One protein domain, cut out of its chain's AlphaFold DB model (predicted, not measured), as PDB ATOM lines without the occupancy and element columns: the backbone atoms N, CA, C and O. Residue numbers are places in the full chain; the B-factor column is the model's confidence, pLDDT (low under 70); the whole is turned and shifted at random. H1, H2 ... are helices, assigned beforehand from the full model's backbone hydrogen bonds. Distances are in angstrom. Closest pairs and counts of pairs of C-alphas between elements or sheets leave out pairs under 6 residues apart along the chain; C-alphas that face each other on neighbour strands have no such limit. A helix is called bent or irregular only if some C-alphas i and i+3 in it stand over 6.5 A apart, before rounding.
ATOM      1  N   VAL A  52     370.461 336.135 223.199       55.41
ATOM      2  CA  VAL A  52     369.365 335.622 224.047       55.41
ATOM      3  C   VAL A  52     369.791 335.649 225.530       55.41
ATOM      4  O   VAL A  52     368.964 335.696 226.429       55.41
ATOM      5  N   PHE A  53     371.102 335.719 225.770       57.19
ATOM      6  CA  PHE A  53     371.768 336.055 227.026       57.19
ATOM      7  C   PHE A  53     372.427 337.443 226.969       57.19
ATOM      8  O   PHE A  53     373.610 337.595 227.277       57.19
ATOM      9  N   ASP A  54     371.711 338.467 226.511       68.31
ATOM     10  CA  ASP A  54     372.234 339.825 226.629       68.31
ATOM     11  C   ASP A  54     372.239 340.256 228.091       68.31
ATOM     12  O   ASP A  54     371.459 339.757 228.914       68.31
ATOM     13  N   LYS A  55     373.115 341.207 228.422       71.81
ATOM     14  CA  LYS A  55     373.158 341.765 229.778       71.81
ATOM     15  C   LYS A  55     371.801 342.339 230.175       71.81
ATOM     16  O   LYS A  55     371.424 342.187 231.332       71.81
ATOM     17  N   GLU A  56     371.051 342.928 229.241       73.00
ATOM     18  CA  GLU A  56     369.717 343.460 229.525       73.00
ATOM     19  C   GLU A  56     368.716 342.351 229.877       73.00
ATOM     20  O   GLU A  56     367.960 342.497 230.836       73.00
ATOM     21  N   PHE A  57     368.734 341.218 229.163       75.44
ATOM     22  CA  PHE A  57     367.849 340.083 229.448       75.44
ATOM     23  C   PHE A  57     368.176 339.433 230.796       75.44
ATOM     24  O   PHE A  57     367.277 339.155 231.597       75.44
ATOM     25  N   LEU A  58     369.465 339.219 231.068       75.62
ATOM     26  CA  LEU A  58     369.935 338.684 232.344       75.62
ATOM     27  C   LEU A  58     369.596 339.611 233.507       75.62
ATOM     28  O   LEU A  58     369.171 339.134 234.560       75.62
ATOM     29  N   PHE A  59     369.756 340.922 233.318       79.56
ATOM     30  CA  PHE A  59     369.412 341.919 234.321       79.56
ATOM     31  C   PHE A  59     367.907 341.949 234.577       79.56
ATOM     32  O   PHE A  59     367.493 341.849 235.727       79.56
ATOM     33  N   ALA A  60     367.082 342.002 233.527       76.25
ATOM     34  CA  ALA A  60     365.628 341.998 233.657       76.25
ATOM     35  C   ALA A  60     365.126 340.720 234.346       76.25
ATOM     36  O   ALA A  60     364.347 340.792 235.295       76.25
ATOM     37  N   THR A  61     365.625 339.552 233.932       79.69
ATOM     38  CA  THR A  61     365.252 338.265 234.535       79.69
ATOM     39  C   THR A  61     365.709 338.182 235.990       79.69
ATOM     40  O   THR A  61     364.916 337.828 236.860       79.69
ATOM     41  N   SER A  62     366.955 338.567 236.288       78.62
ATOM     42  CA  SER A  62     367.479 338.562 237.663       78.62
ATOM     43  C   SER A  62     366.740 339.543 238.563       78.62
ATOM     44  O   SER A  62     366.460 339.218 239.711       78.62
ATOM     45  N   PHE A  63     366.378 340.718 238.047       82.88
ATOM     46  CA  PHE A  63     365.607 341.711 238.786       82.88
ATOM     47  C   PHE A  63     364.203 341.197 239.105       82.88
ATOM     48  O   PHE A  63     363.763 341.293 240.246       82.88
ATOM     49  N   VAL A  64     363.520 340.583 238.136       81.12
ATOM     50  CA  VAL A  64     362.196 339.985 238.362       81.12
ATOM     51  C   VAL A  64     362.274 338.862 239.395       81.12
ATOM     52  O   VAL A  64     361.477 338.845 240.331       81.12
ATOM     53  N   VAL A  65     363.254 337.960 239.284       81.88
ATOM     54  CA  VAL A  65     363.465 336.890 240.274       81.88
ATOM     55  C   VAL A  65     363.761 337.479 241.654       81.88
ATOM     56  O   VAL A  65     363.152 337.057 242.633       81.88
ATOM     57  N   PHE A  66     364.635 338.484 241.736       83.75
ATOM     58  CA  PHE A  66     364.959 339.172 242.984       83.75
ATOM     59  C   PHE A  66     363.722 339.800 243.623       83.75
ATOM     60  O   PHE A  66     363.480 339.581 244.803       83.75
ATOM     61  N   VAL A  67     362.906 340.523 242.852       79.62
ATOM     62  CA  VAL A  67     361.664 341.131 243.344       79.62
ATOM     63  C   VAL A  67     360.697 340.060 243.840       79.62
ATOM     64  O   VAL A  67     360.147 340.215 244.923       79.62
ATOM     65  N   ILE A  68     360.519 338.956 243.107       78.81
ATOM     66  CA  ILE A  68     359.634 337.858 243.527       78.81
ATOM     67  C   ILE A  68     360.114 337.244 244.844       78.81
ATOM     68  O   ILE A  68     359.315 337.080 245.763       78.81
ATOM     69  N   VAL A  69     361.408 336.931 244.956       78.75
ATOM     70  CA  VAL A  69     361.989 336.350 246.174       78.75
ATOM     71  C   VAL A  69     361.895 337.340 247.332       78.75
ATOM     72  O   VAL A  69     361.423 336.975 248.402       78.75
ATOM     73  N   PHE A  70     362.269 338.599 247.115       79.06
ATOM     74  CA  PHE A  70     362.213 339.643 248.133       79.06
ATOM     75  C   PHE A  70     360.787 339.852 248.645       79.06
ATOM     76  O   PHE A  70     360.557 339.847 249.848       79.06
ATOM     77  N   VAL A  71     359.813 339.953 247.742       74.38
ATOM     78  CA  VAL A  71     358.393 340.068 248.091       74.38
ATOM     79  C   VAL A  71     357.904 338.830 248.837       74.38
ATOM     80  O   VAL A  71     357.165 338.980 249.808       74.38
ATOM     81  N   SER A  72     358.343 337.632 248.437       74.75
ATOM     82  CA  SER A  72     357.938 336.377 249.080       74.75
ATOM     83  C   SER A  72     358.329 336.276 250.556       74.75
ATOM     84  O   SER A  72     357.726 335.496 251.288       74.75
ATOM     85  N   LEU A  73     359.291 337.089 251.008       76.94
ATOM     86  CA  LEU A  73     359.669 337.180 252.419       76.94
ATOM     87  C   LEU A  73     358.635 337.936 253.265       76.94
ATOM     88  O   LEU A  73     358.613 337.768 254.481       76.94
ATOM     89  N   PHE A  74     357.786 338.759 252.644       79.62
ATOM     90  CA  PHE A  74     356.828 339.622 253.342       79.62
ATOM     91  C   PHE A  74     355.369 339.261 253.050       79.62
ATOM     92  O   PHE A  74     354.525 339.351 253.939       79.62
ATOM     93  N   ILE A  75     355.050 338.885 251.809       75.31
ATOM     94  CA  ILE A  75     353.687 338.633 251.327       75.31
ATOM     95  C   ILE A  75     353.719 337.435 250.379       75.31
ATOM     96  O   ILE A  75     354.670 337.268 249.620       75.31
ATOM     97  N   ASP A  76     352.660 336.619 250.379       74.12
ATOM     98  CA  ASP A  76     352.530 335.519 249.422       74.12
ATOM     99  C   ASP A  76     352.643 336.074 247.980       74.12
ATOM    100  O   ASP A  76     351.785 336.858 247.543       74.12
ATOM    101  N   PRO A  77     353.703 335.710 247.229       67.06
ATOM    102  CA  PRO A  77     354.067 336.357 245.967       67.06
ATOM    103  C   PRO A  77     352.977 336.218 244.899       67.06
ATOM    104  O   PRO A  77     352.930 337.005 243.952       67.06
ATOM    105  N   ARG A  78     352.048 335.270 245.076       73.75
ATOM    106  CA  ARG A  78     350.868 335.094 244.223       73.75
ATOM    107  C   ARG A  78     350.019 336.360 244.150       73.75
ATOM    108  O   ARG A  78     349.612 336.747 243.058       73.75
ATOM    109  N   TRP A  79     349.788 337.023 245.284       78.00
ATOM    110  CA  TRP A  79     348.979 338.244 245.344       78.00
ATOM    111  C   TRP A  79     349.649 339.413 244.633       78.00
ATOM    112  O   TRP A  79     348.980 340.175 243.940       78.00
ATOM    113  N   VAL A  80     350.971 339.523 244.752       74.38
ATOM    114  CA  VAL A  80     351.741 340.593 244.111       74.38
ATOM    115  C   VAL A  80     351.789 340.411 242.600       74.38
ATOM    116  O   VAL A  80     351.538 341.367 241.869       74.38
ATOM    117  N   VAL A  81     352.016 339.189 242.113       70.75
ATOM    118  CA  VAL A  81     351.981 338.898 240.671       70.75
ATOM    119  C   VAL A  81     350.582 339.142 240.091       70.75
ATOM    120  O   VAL A  81     350.468 339.744 239.024       70.75
ATOM    121  N   LEU A  82     349.517 338.748 240.801       73.44
ATOM    122  CA  LEU A  82     348.128 339.021 240.401       73.44
ATOM    123  C   LEU A  82     347.827 340.522 240.324       73.44
ATOM    124  O   LEU A  82     347.263 340.981 239.332       73.44
ATOM    125  N   LEU A  83     348.226 341.290 241.341       78.19
ATOM    126  CA  LEU A  83     348.045 342.743 241.370       78.19
ATOM    127  C   LEU A  83     348.801 343.423 240.232       78.19
ATOM    128  O   LEU A  83     348.215 344.216 239.505       78.19
ATOM    129  N   ILE A  84     350.075 343.089 240.037       77.50
ATOM    130  CA  ILE A  84     350.898 343.666 238.968       77.50
ATOM    131  C   ILE A  84     350.310 343.326 237.595       77.50
ATOM    132  O   ILE A  84     350.189 344.212 236.749       77.50
ATOM    133  N   GLY A  85     349.886 342.075 237.386       72.19
ATOM    134  CA  GLY A  85     349.265 341.626 236.141       72.19
ATOM    135  C   GLY A  85     347.938 342.317 235.817       72.19
ATOM    136  O   GLY A  85     347.580 342.405 234.648       72.19
ATOM    137  N   LEU A  86     347.228 342.838 236.822       75.50
ATOM    138  CA  LEU A  86     345.968 343.562 236.643       75.50
ATOM    139  C   LEU A  86     346.178 345.081 236.552       75.50
ATOM    140  O   LEU A  86     345.547 345.747 235.737       75.50
ATOM    141  N   VAL A  87     347.099 345.628 237.345       79.44
ATOM    142  CA  VAL A  87     347.362 347.070 237.453       79.44
ATOM    143  C   VAL A  87     348.207 347.588 236.288       79.44
ATOM    144  O   VAL A  87     347.890 348.647 235.748       79.44
ATOM    145  N   LEU A  88     349.247 346.863 235.852       80.19
ATOM    146  CA  LEU A  88     350.109 347.317 234.750       80.19
ATOM    147  C   LEU A  88     349.347 347.558 233.437       80.19
ATOM    148  O   LEU A  88     349.550 348.622 232.852       80.19
ATOM    149  N   PRO A  89     348.459 346.656 232.967       71.38
ATOM    150  CA  PRO A  89     347.680 346.898 231.754       71.38
ATOM    151  C   PRO A  89     346.788 348.136 231.861       71.38
ATOM    152  O   PRO A  89     346.671 348.892 230.900       71.38
ATOM    153  N   ILE A  90     346.186 348.368 233.033       79.56
ATOM    154  CA  ILE A  90     345.325 349.531 233.285       79.56
ATOM    155  C   ILE A  90     346.153 350.818 233.251       79.56
ATOM    156  O   ILE A  90     345.766 351.778 232.594       79.56
ATOM    157  N   LEU A  91     347.316 350.834 233.909       80.25
ATOM    158  CA  LEU A  91     348.226 351.980 233.885       80.25
ATOM    159  C   LEU A  91     348.729 352.285 232.471       80.25
ATOM    160  O   LEU A  91     348.811 353.451 232.092       80.25
ATOM    161  N   PHE A  92     349.027 351.254 231.678       81.56
ATOM    162  CA  PHE A  92     349.429 351.427 230.283       81.56
ATOM    163  C   PHE A  92     348.300 352.012 229.436       81.56
ATOM    164  O   PHE A  92     348.527 352.974 228.711       81.56
ATOM    165  N   LEU A  93     347.075 351.499 229.588       76.56
ATOM    166  CA  LEU A  93     345.886 352.034 228.918       76.56
ATOM    167  C   LEU A  93     345.607 353.496 229.283       76.56
ATOM    168  O   LEU A  93     345.133 354.249 228.440       76.56
ATOM    169  N   LEU A  94     345.873 353.899 230.527       79.69
ATOM    170  CA  LEU A  94     345.713 355.287 230.963       79.69
ATOM    171  C   LEU A  94     346.813 356.196 230.406       79.69
ATOM    172  O   LEU A  94     346.527 357.336 230.052       79.69
ATOM    173  N   LYS A  95     348.046 355.693 230.301       79.56
ATOM    174  CA  LYS A  95     349.184 356.434 229.750       79.56
ATOM    175  C   LYS A  95     349.086 356.626 228.235       79.56
ATOM    176  O   LYS A  95     349.435 357.692 227.761       79.56
ATOM    177  N   ASP A  96     348.574 355.639 227.503       65.69
ATOM    178  CA  ASP A  96     348.352 355.729 226.048       65.69
ATOM    179  C   ASP A  96     347.229 356.711 225.665       65.69
ATOM    180  O   ASP A  96     347.073 357.062 224.498       65.69
ATOM    181  N   ARG A  97     346.404 357.131 226.636       56.78
ATOM    182  CA  ARG A  97     345.339 358.123 226.433       56.78
ATOM    183  C   ARG A  97     345.761 359.570 226.722       56.78
ATOM    184  O   ARG A  97     344.906 360.448 226.597       56.78
ATOM    185  N   GLN A  98     347.011 359.815 227.115       50.34
ATOM    186  CA  GLN A  98     347.599 361.152 227.284       50.34
ATOM    187  C   GLN A  98     348.584 361.448 226.157       50.34
ATOM    188  O   GLN A  98     348.595 362.615 225.712       50.34
TER     189      GLN A  98
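AT A GLANCE: This is residues 52 to 98 of the 98 residues of an uncharacterized protein of Pyrococcus furiosus COM1 (UniProt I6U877). Two long helices, H1 and H2, meet near their ends and spread apart as an open V, with the tight link of residues 73 to 76 at the corner. The far parts of both arms, residues 52 to 66 and residues 82 to 98, stand free, and the space between them is empty. The printed part has 47 residues with two named helices, H1 then H2, and no named strand; the class is all helix. The whole is loose, with a radius of gyration of the C-alphas of 13.6 A, and flat, spanning 33 by 30 by 13 A.

IN THESE COORDINATES: H1 is residues 55 to 72, 25.2 A from first to last C-alpha. It begins with C-alpha 55 at (373.158, 341.765, 229.778) and ends with C-alpha 72 at (357.938, 336.377, 249.080). H2 is residues 77 to 95, 26.3 A from first to last C-alpha, and ends with C-alpha 95 at (349.184, 356.434, 229.750). H2 is neither bent nor irregular, but only just: C-alphas 86 and 89 are 6.2 A apart.

HOW THE PARTS SIT: H1 and H2 touch only at the corner by their link, residues 68 to 71 of H1 with residues 77 to 80 of H2. The closest C-alphas of the two helices are those of Val 71 and Pro 77, 6.1 A apart. They run opposite ways at a steep tilt of 56 degrees, and their centres are 16.9 A apart. In H1 every O i to N i+4 pair is within hydrogen-bond range; in H2 13 of 15 are.

THE WHOLE: The two C-alphas farthest apart are those of Leu 73 and Gln 98, 36.8 A. The printed part has no cut and ends at residue 98, the chain's last residue. The mean pLDDT of the printed part is 74.8; residues 52 to 54, residue 77 and residues 96 to 98 are under 70.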